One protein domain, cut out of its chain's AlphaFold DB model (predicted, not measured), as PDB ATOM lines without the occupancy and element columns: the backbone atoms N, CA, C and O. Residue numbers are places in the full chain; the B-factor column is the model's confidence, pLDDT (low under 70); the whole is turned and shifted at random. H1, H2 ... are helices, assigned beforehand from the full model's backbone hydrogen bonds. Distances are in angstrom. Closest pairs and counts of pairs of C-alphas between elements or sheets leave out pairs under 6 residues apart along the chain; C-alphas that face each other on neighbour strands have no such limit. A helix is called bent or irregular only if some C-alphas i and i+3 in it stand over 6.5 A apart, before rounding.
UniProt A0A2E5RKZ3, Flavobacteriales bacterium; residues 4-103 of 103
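This is residues 4 to 103 of the 103 residues of a protein of Flavobacteriales bacterium (UniProt A0A2E5RKZ3). Six helices make an elongated body, in which the long last helix, H6, runs through the middle and H3 packs beside its second half, running opposite ways. H1 and H2 follow each other along one side with a turn between them, H4 makes a corner with H3, H5 lies at one end, and the link from H2 to H3 lies at the other. The printed part has 100 residues with six named helices, H1 to H6 in chain order, and no named strand: all helix. It is compact, with a radius of gyration of the C-alphas of 14.1 A, and spans 44 by 22 by 21 A, only just elongated.

H1, residues 4 to 17, and H2, residues 19 to 32, meet only through their link. H2 and H3, residues 42 to 55, are near each other, with 7 pairs of C-alphas within 10 A. H3 touches H4, residues 57 to 68, only at the corner, where the closest C-alphas, those of Leu 53 and Lys 60, are 5.7 A apart. H1 and H4 only just touch, with 3 pairs of C-alphas within 8 A, the closest being those of Ile 14 and Ile 67 at 6.8 A. H5, residues 73 to 81, is close to but not clearly touching H1; their closest C-alphas, those of Thr 10 and Glu 75, are 7.7 A apart. H6, residues 83 to 102, touches H3 with its residues 95 to 99 alone, at a shallow tilt of 31 degrees, opposite ways; the closest C-alphas are those of Gln 46 and Glu 99, 6.4 A apart. Residues 97 to 102 of H6 touch residues 19 to 23 of H2, about perpendicular at 76 degrees, with the C-alphas of Val 23 and Leu 98 closest at 6.8 A. H3 and H5 are apart. In H2, H3, H4, H5 and H6 every O i to N i+4 pair is within hydrogen-bond range; in H1, 8 of 10 are.

H1 begins at C-alpha 4, (37.578, -52.865, -31.213), and is 19.0 A long. It is neither bent nor irregular, but only just: C-alphas 9 and 12 are 6.4 A apart. H2 is 19.9 A long, H3 19.7 A and H4 16.0 A. H3 begins at C-alpha 42, (46.606, -26.068, -19.560). H6, the longest helix, is 27.7 A long and ends at C-alpha 102, (42.406, -26.997, -28.201).

The two C-alphas farthest apart, those of Lys 39 and His 74, are 44.9 A apart. The printed part has no cut and no long link. Residues 80 to 85, of which 83 to 85 belong to H6, stand free. The mean pLDDT of the printed part is 81.8, and residues 4, 7 and 103 are under 70.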
ATOM      1  N   GLU A   4      36.382 -53.620 -30.805       69.94
ATOM      2  CA  GLU A   4      37.578 -52.865 -31.213       69.94
ATOM      3  C   GLU A   4      37.624 -52.550 -32.713       69.94
ATOM      4  O   GLU A   4      38.132 -51.502 -33.123       69.94
ATOM      5  N   ASN A   5      37.061 -53.438 -33.535       73.25
ATOM      6  CA  ASN A   5      37.008 -53.263 -34.981       73.25
ATOM      7  C   ASN A   5      35.980 -52.180 -35.345       73.25
ATOM      8  O   ASN A   5      36.255 -51.330 -36.184       73.25
ATOM      9  N   PHE A   6      34.842 -52.146 -34.640       73.81
ATOM     10  CA  PHE A   6      33.856 -51.064 -34.739       73.81
ATOM     11  C   PHE A   6      34.457 -49.713 -34.329       73.81
ATOM     12  O   PHE A   6      34.322 -48.714 -35.027       73.81
ATOM     13  N   GLN A   7      35.215 -49.685 -33.232       69.50
ATOM     14  CA  GLN A   7      35.863 -48.457 -32.787       69.50
ATOM     15  C   GLN A   7      36.859 -47.911 -33.818       69.50
ATOM     16  O   GLN A   7      36.843 -46.716 -34.106       69.50
ATOM     17  N   ASN A   8      37.716 -48.760 -34.389       77.44
ATOM     18  CA  ASN A   8      38.729 -48.304 -35.342       77.44
ATOM     19  C   ASN A   8      38.163 -48.003 -36.733       77.44
ATOM     20  O   ASN A   8      38.618 -47.044 -37.354       77.44
ATOM     21  N   LYS A   9      37.186 -48.782 -37.212       76.56
ATOM     22  CA  LYS A   9      36.618 -48.611 -38.557       76.56
ATOM     23  C   LYS A   9      35.499 -47.578 -38.637       76.56
ATOM     24  O   LYS A   9      35.353 -46.974 -39.689       76.56
ATOM     25  N   THR A  10      34.753 -47.357 -37.556       80.88
ATOM     26  CA  THR A  10      33.583 -46.463 -37.545       80.88
ATOM     27  C   THR A  10      33.853 -45.217 -36.715       80.88
ATOM     28  O   THR A  10      33.917 -44.105 -37.236       80.88
ATOM     29  N   LEU A  11      34.076 -45.386 -35.407       80.19
ATOM     30  CA  LEU A  11      34.164 -44.247 -34.485       80.19
ATOM     31  C   LEU A  11      35.357 -43.346 -34.815       80.19
ATOM     32  O   LEU A  11      35.217 -42.129 -34.907       80.19
ATOM     33  N   ARG A  12      36.535 -43.942 -35.019       80.06
ATOM     34  CA  ARG A  12      37.791 -43.223 -35.261       80.06
ATOM     35  C   ARG A  12      37.753 -42.323 -36.508       80.06
ATOM     36  O   ARG A  12      38.150 -41.161 -36.369       80.06
ATOM     37  N   PRO A  13      37.296 -42.790 -37.688       82.31
ATOM     38  CA  PRO A  13      37.160 -41.926 -38.856       82.31
ATOM     39  C   PRO A  13      36.061 -40.877 -38.690       82.31
ATOM     40  O   PRO A  13      36.319 -39.731 -39.036       82.31
ATOM     41  N   ILE A  14      34.908 -41.191 -38.085       83.56
ATOM     42  CA  ILE A  14      33.844 -40.195 -37.846       83.56
ATOM     43  C   ILE A  14      34.350 -39.060 -36.948       83.56
ATOM     44  O   ILE A  14      34.221 -37.887 -37.291       83.56
ATOM     45  N   LEU A  15      35.006 -39.403 -35.835       81.00
ATOM     46  CA  LEU A  15      35.645 -38.438 -34.934       81.00
ATOM     47  C   LEU A  15      36.751 -37.633 -35.635       81.00
ATOM     48  O   LEU A  15      36.973 -36.477 -35.288       81.00
ATOM     49  N   LYS A  16      37.452 -38.223 -36.617       83.00
ATOM     50  CA  LYS A  16      38.444 -37.510 -37.438       83.00
ATOM     51  C   LYS A  16      37.793 -36.530 -38.398       83.00
ATOM     52  O   LYS A  16      38.253 -35.403 -38.499       83.00
ATOM     53  N   MET A  17      36.732 -36.954 -39.068       82.12
ATOM     54  CA  MET A  17      36.036 -36.158 -40.072       82.12
ATOM     55  C   MET A  17      35.280 -34.989 -39.439       82.12
ATOM     56  O   MET A  17      35.238 -33.900 -39.994       82.12
ATOM     57  N   LYS A  18      34.707 -35.202 -38.250       80.19
ATOM     58  CA  LYS A  18      33.998 -34.168 -37.488       80.19
ATOM     59  C   LYS A  18      34.917 -33.323 -36.610       80.19
ATOM     60  O   LYS A  18      34.409 -32.450 -35.923       80.19
ATOM     61  N   ASN A  19      36.232 -33.547 -36.630       81.19
ATOM     62  CA  ASN A  19      37.191 -32.856 -35.767       81.19
ATOM     63  C   ASN A  19      37.031 -31.332 -35.809       81.19
ATOM     64  O   ASN A  19      36.788 -30.729 -34.771       81.19
ATOM     65  N   ASP A  20      37.090 -30.743 -37.003       82.69
ATOM     66  CA  ASP A  20      36.911 -29.300 -37.202       82.69
ATOM     67  C   ASP A  20      35.585 -28.801 -36.634       82.69
ATOM     68  O   ASP A  20      35.550 -27.866 -35.842       82.69
ATOM     69  N   LEU A  21      34.492 -29.492 -36.963       85.00
ATOM     70  CA  LEU A  21      33.157 -29.119 -36.508       85.00
ATOM     71  C   LEU A  21      33.047 -29.178 -34.982       85.00
ATOM     72  O   LEU A  21      32.440 -28.304 -34.379       85.00
ATOM     73  N   LEU A  22      33.647 -30.185 -34.348       82.44
ATOM     74  CA  LEU A  22      33.634 -30.334 -32.896       82.44
ATOM     75  C   LEU A  22      34.459 -29.248 -32.196       82.44
ATOM     76  O   LEU A  22      34.046 -28.751 -31.148       82.44
ATOM     77  N   VAL A  23      35.604 -28.879 -32.773       83.38
ATOM     78  CA  VAL A  23      36.449 -27.787 -32.277       83.38
ATOM     79  C   VAL A  23      35.717 -26.452 -32.413       83.38
ATOM     80  O   VAL A  23      35.634 -25.710 -31.438       83.38
ATOM     81  N   GLU A  24      35.122 -26.168 -33.571       86.06
ATOM     82  CA  GLU A  24      34.335 -24.949 -33.795       86.06
ATOM     83  C   GLU A  24      33.081 -24.898 -32.912       86.06
ATOM     84  O   GLU A  24      32.750 -23.849 -32.357       86.06
ATOM     85  N   PHE A  25      32.414 -26.035 -32.696       84.69
ATOM     86  CA  PHE A  25      31.282 -26.144 -31.773       84.69
ATOM     87  C   PHE A  25      31.706 -25.848 -30.329       84.69
ATOM     88  O   PHE A  25      31.024 -25.112 -29.616       84.69
ATOM     89  N   PHE A  26      32.867 -26.355 -29.905       83.62
ATOM     90  CA  PHE A  26      33.423 -26.050 -28.590       83.62
ATOM     91  C   PHE A  26      33.835 -24.575 -28.465       83.62
ATOM     92  O   PHE A  26      33.503 -23.936 -27.470       83.62
ATOM     93  N   LYS A  27      34.480 -23.990 -29.480       83.12
ATOM     94  CA  LYS A  27      34.804 -22.552 -29.499       83.12
ATOM     95  C   LYS A  27      33.553 -21.676 -29.446       83.12
ATOM     96  O   LYS A  27      33.532 -20.702 -28.697       83.12
ATOM     97  N   SER A  28      32.503 -22.044 -30.177       85.81
ATOM     98  CA  SER A  28      31.212 -21.344 -30.141       85.81
ATOM     99  C   SER A  28      30.606 -21.383 -28.738       85.81
ATOM    100  O   SER A  28      30.155 -20.360 -28.231       85.81
ATOM    101  N   TYR A  29      30.688 -22.534 -28.065       84.50
ATOM    102  CA  TYR A  29      30.270 -22.670 -26.671       84.50
ATOM    103  C   TYR A  29      31.093 -21.785 -25.718       84.50
ATOM    104  O   TYR A  29      30.526 -21.123 -24.848       84.50
ATOM    105  N   LEU A  30      32.421 -21.725 -25.887       83.25
ATOM    106  CA  LEU A  30      33.284 -20.836 -25.097       83.25
ATOM    107  C   LEU A  30      32.903 -19.363 -25.284       83.25
ATOM    108  O   LEU A  30      32.855 -18.616 -24.305       83.25
ATOM    109  N   HIS A  31      32.606 -18.965 -26.521       83.94
ATOM    110  CA  HIS A  31      32.176 -17.611 -26.854       83.94
ATOM    111  C   HIS A  31      30.816 -17.274 -26.223       83.94
ATOM    112  O   HIS A  31      30.675 -16.232 -25.586       83.94
ATOM    113  N   GLU A  32      29.838 -18.183 -26.305       84.31
ATOM    114  CA  GLU A  32      28.510 -18.012 -25.697       84.31
ATOM    115  C   GLU A  32      28.588 -17.889 -24.165       84.31
ATOM    116  O   GLU A  32      27.911 -17.062 -23.553       84.31
ATOM    117  N   LYS A  33      29.483 -18.659 -23.535       80.38
ATOM    118  CA  LYS A  33      29.742 -18.610 -22.090       80.38
ATOM    119  C   LYS A  33      30.687 -17.480 -21.663       80.38
ATOM    120  O   LYS A  33      30.953 -17.369 -20.467       80.38
ATOM    121  N   LYS A  34      31.186 -16.659 -22.599       79.88
ATOM    122  CA  LYS A  34      32.183 -15.594 -22.361       79.88
ATOM    123  C   LYS A  34      33.398 -16.087 -21.565       79.88
ATOM    124  O   LYS A  34      33.841 -15.451 -20.615       79.88
ATOM    125  N   ILE A  35      33.904 -17.267 -21.916       79.75
ATOM    126  CA  ILE A  35      35.050 -17.874 -21.237       79.75
ATOM    127  C   ILE A  35      36.334 -17.367 -21.896       79.75
ATOM    128  O   ILE A  35      36.619 -17.702 -23.045       79.75
ATOM    129  N   ASP A  36      37.150 -16.624 -21.145       74.50
ATOM    130  CA  ASP A  36      38.493 -16.196 -21.554       74.50
ATOM    131  C   ASP A  36      39.475 -17.382 -21.647       74.50
ATOM    132  O   ASP A  36      40.311 -17.614 -20.770       74.50
ATOM    133  N   TRP A  37      39.383 -18.155 -22.732       75.25
ATOM    134  CA  TRP A  37      40.231 -19.326 -22.987       75.25
ATOM    135  C   TRP A  37      41.727 -18.986 -23.028       75.25
ATOM    136  O   TRP A  37      42.550 -19.758 -22.540       75.25
ATOM    137  N   SER A  38      42.089 -17.813 -23.557       71.81
ATOM    138  CA  SER A  38      43.485 -17.367 -23.673       71.81
ATOM    139  C   SER A  38      44.154 -17.065 -22.330       71.81
ATOM    140  O   SER A  38      45.376 -17.112 -22.248       71.81
ATOM    141  N   LYS A  39      43.381 -16.787 -21.270       76.69
ATOM    142  CA  LYS A  39      43.907 -16.551 -19.913       76.69
ATOM    143  C   LYS A  39      44.007 -17.821 -19.065       76.69
ATOM    144  O   LYS A  39      44.549 -17.767 -17.964       76.69
ATOM    145  N   LYS A  40      43.468 -18.953 -19.532       78.50
ATOM    146  CA  LYS A  40      43.461 -20.210 -18.774       78.50
ATOM    147  C   LYS A  40      44.725 -21.030 -19.029       78.50
ATOM    148  O   LYS A  40      45.132 -21.225 -20.172       78.50
ATOM    149  N   ASN A  41      45.286 -21.573 -17.950       83.06
ATOM    150  CA  ASN A  41      46.373 -22.553 -18.002       83.06
ATOM    151  C   ASN A  41      45.893 -23.887 -18.591       83.06
ATOM    152  O   ASN A  41      44.690 -24.158 -18.626       83.06
ATOM    153  N   LEU A  42      46.844 -24.732 -18.998       80.62
ATOM    154  CA  LEU A  42      46.606 -26.068 -19.560       80.62
ATOM    155  C   LEU A  42      45.593 -26.878 -18.737       80.62
ATOM    156  O   LEU A  42      44.574 -27.327 -19.253       80.62
ATOM    157  N   GLU A  43      45.826 -26.970 -17.429       81.75
ATOM    158  CA  GLU A  43      44.984 -27.734 -16.505       81.75
ATOM    159  C   GLU A  43      43.570 -27.150 -16.409       81.75
ATOM    160  O   GLU A  43      42.585 -27.881 -16.468       81.75
ATOM    161  N   GLN A  44      43.438 -25.819 -16.369       83.88
ATOM    162  CA  GLN A  44      42.123 -25.173 -16.354       83.88
ATOM    163  C   GLN A  44      41.352 -25.378 -17.659       83.88
ATOM    164  O   GLN A  44      40.124 -25.431 -17.641       83.88
ATOM    165  N   LYS A  45      42.054 -25.472 -18.792       83.62
ATOM    166  CA  LYS A  45      41.459 -25.795 -20.091       83.62
ATOM    167  C   LYS A  45      40.939 -27.234 -20.104       83.62
ATOM    168  O   LYS A  45      39.782 -27.444 -20.473       83.62
ATOM    169  N   GLN A  46      41.738 -28.197 -19.634       82.12
ATOM    170  CA  GLN A  46      41.327 -29.603 -19.497       82.12
ATOM    171  C   GLN A  46      40.119 -29.747 -18.571       82.12
ATOM    172  O   GLN A  46      39.127 -30.384 -18.931       82.12
ATOM    173  N   GLU A  47      40.167 -29.109 -17.403       83.44
ATOM    174  CA  GLU A  47      39.099 -29.182 -16.411       83.44
ATOM    175  C   GLU A  47      37.800 -28.561 -16.935       83.44
ATOM    176  O   GLU A  47      36.713 -29.091 -16.694       83.44
ATOM    177  N   LEU A  48      37.894 -27.476 -17.708       84.00
ATOM    178  CA  LEU A  48      36.739 -26.820 -18.313       84.00
ATOM    179  C   LEU A  48      36.121 -27.655 -19.439       84.00
ATOM    180  O   LEU A  48      34.892 -27.747 -19.511       84.00
ATOM    181  N   ILE A  49      36.944 -28.296 -20.279       83.31
ATOM    182  CA  ILE A  49      36.476 -29.273 -21.274       83.31
ATOM    183  C   ILE A  49      35.742 -30.405 -20.555       83.31
ATOM    184  O   ILE A  49      34.579 -30.661 -20.856       83.31
ATOM    185  N   GLN A  50      36.369 -31.040 -19.560       82.75
ATOM    186  CA  GLN A  50      35.743 -32.141 -18.828       82.75
ATOM    187  C   GLN A  50      34.453 -31.717 -18.124       82.75
ATOM    188  O   GLN A  50      33.444 -32.421 -18.228       82.75
ATOM    189  N   ASN A  51      34.440 -30.558 -17.462       83.75
ATOM    190  CA  ASN A  51      33.238 -30.024 -16.828       83.75
ATOM    191  C   ASN A  51      32.131 -29.786 -17.851       83.75
ATOM    192  O   ASN A  51      30.995 -30.163 -17.592       83.75
ATOM    193  N   THR A  52      32.444 -29.218 -19.014       81.19
ATOM    194  CA  THR A  52      31.458 -28.973 -20.077       81.19
ATOM    195  C   THR A  52      30.894 -30.286 -20.615       81.19
ATOM    196  O   THR A  52      29.681 -30.458 -20.684       81.19
ATOM    197  N   LEU A  53      31.755 -31.261 -20.910       79.56
ATOM    198  CA  LEU A  53      31.343 -32.577 -21.407       79.56
ATOM    199  C   LEU A  53      30.530 -33.386 -20.383       79.56
ATOM    200  O   LEU A  53      29.728 -34.240 -20.769       79.56
ATOM    201  N   THR A  54      30.748 -33.142 -19.088       77.62
ATOM    202  CA  THR A  54      30.119 -33.902 -17.999       77.62
ATOM    203  C   THR A  54      28.853 -33.233 -17.473       77.62
ATOM    204  O   THR A  54      27.843 -33.915 -17.296       77.62
ATOM    205  N   ARG A  55      28.884 -31.918 -17.223       78.50
ATOM    206  CA  ARG A  55      27.750 -31.146 -16.691       78.50
ATOM    207  C   ARG A  55      26.727 -30.804 -17.763       78.50
ATOM    208  O   ARG A  55      25.538 -30.756 -17.459       78.50
ATOM    209  N   ASP A  56      27.165 -30.558 -18.995       81.12
ATOM    210  CA  ASP A  56      26.278 -30.036 -20.025       81.12
ATOM    211  C   ASP A  56      25.638 -31.172 -20.834       81.12
ATOM    212  O   ASP A  56      26.160 -31.667 -21.838       81.12
ATOM    213  N   HIS A  57      24.472 -31.621 -20.362       81.31
ATOM    214  CA  HIS A  57      23.754 -32.727 -20.990       81.31
ATOM    215  C   HIS A  57      23.373 -32.402 -22.440       81.31
ATOM    216  O   HIS A  57      23.444 -33.278 -23.300       81.31
ATOM    217  N   LYS A  58      23.014 -31.149 -22.756       81.56
ATOM    218  CA  LYS A  58      22.678 -30.740 -24.130       81.56
ATOM    219  C   LYS A  58      23.886 -30.860 -25.053       81.56
ATOM    220  O   LYS A  58      23.759 -31.460 -26.121       81.56
ATOM    221  N   PHE A  59      25.048 -30.371 -24.623       82.50
ATOM    222  CA  PHE A  59      26.295 -30.511 -25.377       82.50
ATOM    223  C   PHE A  59      26.626 -31.987 -25.620       82.50
ATOM    224  O   PHE A  59      26.806 -32.426 -26.757       82.50
ATOM    225  N   LYS A  60      26.592 -32.785 -24.548       83.81
ATOM    226  CA  LYS A  60      26.849 -34.224 -24.582       83.81
ATOM    227  C   LYS A  60      25.915 -34.953 -25.555       83.81
ATOM    228  O   LYS A  60      26.350 -35.706 -26.422       83.81
ATOM    229  N   THR A  61      24.614 -34.713 -25.458       84.12
ATOM    230  CA  THR A  61      23.651 -35.393 -26.334       84.12
ATOM    231  C   THR A  61      23.794 -34.928 -27.784       84.12
ATOM    232  O   THR A  61      23.668 -35.741 -28.690       84.12
ATOM    233  N   SER A  62      24.137 -33.657 -28.020       87.00
ATOM    234  CA  SER A  62      24.367 -33.124 -29.371       87.00
ATOM    235  C   SER A  62      25.549 -33.802 -30.058       87.00
ATOM    236  O   SER A  62      25.401 -34.282 -31.178       87.00
ATOM    237  N   ILE A  63      26.693 -33.929 -29.376       82.88
ATOM    238  CA  ILE A  63      27.851 -34.649 -29.927       82.88
ATOM    239  C   ILE A  63      27.522 -36.123 -30.155       82.88
ATOM    240  O   ILE A  63      27.870 -36.680 -31.197       82.88
ATOM    241  N   LEU A  64      26.811 -36.749 -29.213       84.88
ATOM    242  CA  LEU A  64      26.364 -38.126 -29.375       84.88
ATOM    243  C   LEU A  64      25.514 -38.278 -30.643       84.88
ATOM    244  O   LEU A  64      25.810 -39.133 -31.468       84.88
ATOM    245  N   HIS A  65      24.509 -37.421 -30.836       85.88
ATOM    246  CA  HIS A  65      23.653 -37.438 -32.020       85.88
ATOM    247  C   HIS A  65      24.420 -37.138 -33.307       85.88
ATOM    248  O   HIS A  65      24.158 -37.785 -34.314       85.88
ATOM    249  N   MET A  66      25.396 -36.225 -33.292       85.94
ATOM    250  CA  MET A  66      26.259 -35.986 -34.453       85.94
ATOM    251  C   MET A  66      27.015 -37.254 -34.845       85.94
ATOM    252  O   MET A  66      27.107 -37.569 -36.024       85.94
ATOM    253  N   ILE A  67      27.535 -38.002 -33.873       83.88
ATOM    254  CA  ILE A  67      28.263 -39.248 -34.134       83.88
ATOM    255  C   ILE A  67      27.299 -40.342 -34.608       83.88
ATOM    256  O   ILE A  67      27.552 -40.961 -35.638       83.88
ATOM    257  N   LEU A  68      26.172 -40.527 -33.912       84.75
ATOM    258  CA  LEU A  68      25.143 -41.512 -34.263       84.75
ATOM    259  C   LEU A  68      24.517 -41.244 -35.633       84.75
ATOM    260  O   LEU A  68      24.242 -42.186 -36.365       84.75
ATOM    261  N   GLY A  69      24.343 -39.979 -36.014       85.31
ATOM    262  CA  GLY A  69      23.818 -39.589 -37.322       85.31
ATOM    263  C   GLY A  69      24.753 -39.910 -38.490       85.31
ATOM    264  O   GLY A  69      24.315 -39.883 -39.633       85.31
ATOM    265  N   ASN A  70      26.025 -40.229 -38.225       83.62
ATOM    266  CA  ASN A  70      26.965 -40.716 -39.241       83.62
ATOM    267  C   ASN A  70      27.039 -42.251 -39.283       83.62
ATOM    268  O   ASN A  70      27.820 -42.790 -40.064       83.62
ATOM    269  N   PHE A  71      26.283 -42.962 -38.443       84.88
ATOM    270  CA  PHE A  71      26.272 -44.421 -38.466       84.88
ATOM    271  C   PHE A  71      25.340 -44.940 -39.552       84.88
ATOM    272  O   PHE A  71      24.230 -44.451 -39.750       84.88
ATOM    273  N   SER A  72      25.771 -46.016 -40.194       85.62
ATOM    274  CA  SER A  72      24.923 -46.847 -41.038       85.62
ATOM    275  C   SER A  72      23.991 -47.709 -40.184       85.62
ATOM    276  O   SER A  72      24.264 -47.978 -39.013       85.62
ATOM    277  N   LEU A  73      22.932 -48.251 -40.786       84.62
ATOM    278  CA  LEU A  73      21.979 -49.135 -40.100       84.62
ATOM    279  C   LEU A  73      22.663 -50.290 -39.340       84.62
ATOM    280  O   LEU A  73      22.367 -50.543 -38.174       84.62
ATOM    281  N   HIS A  74      23.640 -50.942 -39.979       82.88
ATOM    282  CA  HIS A  74      24.437 -52.015 -39.375       82.88
ATOM    283  C   HIS A  74      25.259 -51.545 -38.166       82.88
ATOM    284  O   HIS A  74      25.389 -52.255 -37.170       82.88
ATOM    285  N   GLU A  75      25.827 -50.345 -38.256       83.81
ATOM    286  CA  GLU A  75      26.651 -49.734 -37.214       83.81
ATOM    287  C   GLU A  75      25.796 -49.306 -36.025       83.81
ATOM    288  O   GLU A  75      26.182 -49.518 -34.877       83.81
ATOM    289  N   TYR A  76      24.598 -48.791 -36.293       86.00
ATOM    290  CA  TYR A  76      23.631 -48.456 -35.262       86.00
ATOM    291  C   TYR A  76      23.161 -49.699 -34.501       86.00
ATOM    292  O   TYR A  76      23.220 -49.704 -33.275       86.00
ATOM    293  N   GLN A  77      22.809 -50.789 -35.193       85.44
ATOM    294  CA  GLN A  77      22.453 -52.057 -34.538       85.44
ATOM    295  C   GLN A  77      23.598 -52.611 -33.671       85.44
ATOM    296  O   GLN A  77      23.383 -53.124 -32.568       85.44
ATOM    297  N   LYS A  78      24.842 -52.461 -34.144       82.62
ATOM    298  CA  LYS A  78      26.052 -52.806 -33.388       82.62
ATOM    299  C   LYS A  78      26.198 -51.949 -32.134       82.62
ATOM    300  O   LYS A  78      26.525 -52.459 -31.061       82.62
ATOM    301  N   TYR A  79      25.965 -50.651 -32.283       84.69
ATOM    302  CA  TYR A  79      26.045 -49.685 -31.204       84.69
ATOM    303  C   TYR A  79      24.990 -49.969 -30.132       84.69
ATOM    304  O   TYR A  79      25.356 -50.061 -28.959       84.69
ATOM    305  N   THR A  80      23.731 -50.195 -30.530       84.25
ATOM    306  CA  THR A  80      22.610 -50.464 -29.615       84.25
ATOM    307  C   THR A  80      22.800 -51.745 -28.811       84.25
ATOM    308  O   THR A  80      22.340 -51.831 -27.675       84.25
ATOM    309  N   SER A  81      23.534 -52.721 -29.356       85.19
ATOM    310  CA  SER A  81      23.884 -53.951 -28.640       85.19
ATOM    311  C   SER A  81      24.797 -53.708 -27.429       85.19
ATOM    312  O   SER A  81      24.768 -54.510 -26.503       85.19
ATOM    313  N   ASN A  82      25.592 -52.628 -27.411       81.75
ATOM    314  CA  ASN A  82      26.517 -52.293 -26.318       81.75
ATOM    315  C   ASN A  82      26.586 -50.779 -26.045       81.75
ATOM    316  O   ASN A  82      27.656 -50.188 -25.884       81.75
ATOM    317  N   THR A  83      25.423 -50.132 -25.976       82.19
ATOM    318  CA  THR A  83      25.278 -48.671 -25.866       82.19
ATOM    319  C   THR A  83      26.096 -48.066 -24.721       82.19
ATOM    320  O   THR A  83      26.767 -47.052 -24.899       82.19
ATOM    321  N   LYS A  84      26.094 -48.698 -23.539       82.06
ATOM    322  CA  LYS A  84      26.827 -48.200 -22.359       82.06
ATOM    323  C   LYS A  84      28.341 -48.156 -22.578       82.06
ATOM    324  O   LYS A  84      28.967 -47.136 -22.282       82.06
ATOM    325  N   GLU A  85      28.930 -49.239 -23.082       83.94
ATOM    326  CA  GLU A  85      30.372 -49.302 -23.346       83.94
ATOM    327  C   GLU A  85      30.776 -48.395 -24.504       83.94
ATOM    328  O   GLU A  85      31.747 -47.641 -24.389       83.94
ATOM    329  N   ASN A  86      30.004 -48.411 -25.593       82.50
ATOM    330  CA  ASN A  86      30.268 -47.572 -26.755       82.50
ATOM    331  C   ASN A  86      30.218 -46.088 -26.389       82.50
ATOM    332  O   ASN A  86      31.122 -45.345 -26.762       82.50
ATOM    333  N   ASN A  87      29.251 -45.669 -25.568       84.88
ATOM    334  CA  ASN A  87      29.183 -44.297 -25.071       84.88
ATOM    335  C   ASN A  87      30.422 -43.914 -24.281       84.88
ATOM    336  O   ASN A  87      31.032 -42.891 -24.579       84.88
ATOM    337  N   LYS A  88      30.843 -44.735 -23.312       82.88
ATOM    338  CA  LYS A  88      32.074 -44.464 -22.554       82.88
ATOM    339  C   LYS A  88      33.289 -44.307 -23.474       82.88
ATOM    340  O   LYS A  88      34.095 -43.404 -23.260       82.88
ATOM    341  N   ARG A  89      33.413 -45.143 -24.512       83.56
ATOM    342  CA  ARG A  89      34.517 -45.061 -25.483       83.56
ATOM    343  C   ARG A  89      34.446 -43.808 -26.350       83.56
ATOM    344  O   ARG A  89      35.471 -43.154 -26.519       83.56
ATOM    345  N   ILE A  90      33.261 -43.461 -26.852       84.62
ATOM    346  CA  ILE A  90      33.027 -42.232 -27.620       84.62
ATOM    347  C   ILE A  90      33.452 -41.018 -26.793       84.62
ATOM    348  O   ILE A  90      34.247 -40.217 -27.272       84.62
ATOM    349  N   TRP A  91      33.007 -40.934 -25.535       84.69
ATOM    350  CA  TRP A  91      33.382 -39.844 -24.631       84.69
ATOM    351  C   TRP A  91      34.887 -39.765 -24.414       84.69
ATOM    352  O   TRP A  91      35.460 -38.692 -24.569       84.69
ATOM    353  N   LYS A  92      35.543 -40.897 -24.140       84.56
ATOM    354  CA  LYS A  92      36.994 -40.937 -23.928       84.56
ATOM    355  C   LYS A  92      37.774 -40.481 -25.166       84.56
ATOM    356  O   LYS A  92      38.686 -39.671 -25.044       84.56
ATOM    357  N   MET A  93      37.407 -40.969 -26.354       84.38
ATOM    358  CA  MET A  93      38.063 -40.573 -27.607       84.38
ATOM    359  C   MET A  93      37.802 -39.110 -27.959       84.38
ATOM    360  O   MET A  93      38.688 -38.429 -28.469       84.38
ATOM    361  N   PHE A  94      36.586 -38.635 -27.701       83.56
ATOM    362  CA  PHE A  94      36.208 -37.260 -27.967       83.56
ATOM    363  C   PHE A  94      36.943 -36.282 -27.052       83.56
ATOM    364  O   PHE A  94      37.512 -35.303 -27.530       83.56
ATOM    365  N   GLN A  95      36.995 -36.589 -25.758       83.62
ATOM    366  CA  GLN A  95      37.716 -35.794 -24.777       83.62
ATOM    367  C   GLN A  95      39.208 -35.714 -25.118       83.62
ATOM    368  O   GLN A  95      39.730 -34.616 -25.258       83.62
ATOM    369  N   GLN A  96      39.863 -36.856 -25.368       83.94
ATOM    370  CA  GLN A  96      41.274 -36.878 -25.773       83.94
ATOM    371  C   GLN A  96      41.538 -36.055 -27.038       83.94
ATOM    372  O   GLN A  96      42.588 -35.428 -27.159       83.94
ATOM    373  N   ARG A  97      40.594 -36.039 -27.985       82.25
ATOM    374  CA  ARG A  97      40.704 -35.201 -29.183       82.25
ATOM    375  C   ARG A  97      40.584 -33.720 -28.880       82.25
ATOM    376  O   ARG A  97      41.398 -32.964 -29.386       82.25
ATOM    377  N   LEU A  98      39.582 -33.312 -28.105       81.75
ATOM    378  CA  LEU A  98      39.421 -31.908 -27.728       81.75
ATOM    379  C   LEU A  98      40.650 -31.408 -26.977       81.75
ATOM    380  O   LEU A  98      41.170 -30.350 -27.308       81.75
ATOM    381  N   GLU A  99      41.150 -32.203 -26.031       80.75
ATOM    382  CA  GLU A  99      42.401 -31.899 -25.345       80.75
ATOM    383  C   GLU A  99      43.539 -31.756 -26.367       80.75
ATOM    384  O   GLU A  99      44.137 -30.703 -26.443       80.75
ATOM    385  N   SER A 100      43.751 -32.717 -27.268       81.19
ATOM    386  CA  SER A 100      44.836 -32.641 -28.264       81.19
ATOM    387  C   SER A 100      44.694 -31.551 -29.346       81.19
ATOM    388  O   SER A 100      45.619 -31.386 -30.140       81.19
ATOM    389  N   GLN A 101      43.539 -30.898 -29.494       78.62
ATOM    390  CA  GLN A 101      43.291 -29.909 -30.557       78.62
ATOM    391  C   GLN A 101      43.153 -28.480 -30.037       78.62
ATOM    392  O   GLN A 101      43.401 -27.536 -30.781       78.62
ATOM    393  N   VAL A 102      42.698 -28.312 -28.796       72.38
ATOM    394  CA  VAL A 102      42.406 -26.997 -28.201       72.38
ATOM    395  C   VAL A 102      43.468 -26.599 -27.162       72.38
ATOM    396  O   VAL A 102      43.547 -25.431 -26.759       72.38
ATOM    397  N   ILE A 103      44.275 -27.565 -26.721       69.56
ATOM    398  CA  ILE A 103      45.358 -27.422 -25.749       69.56
ATOM    399  C   ILE A 103      46.687 -27.597 -26.471       69.56
ATOM    400  O   ILE A 103      47.548 -26.718 -26.253       69.56
TER     401      ILE A 103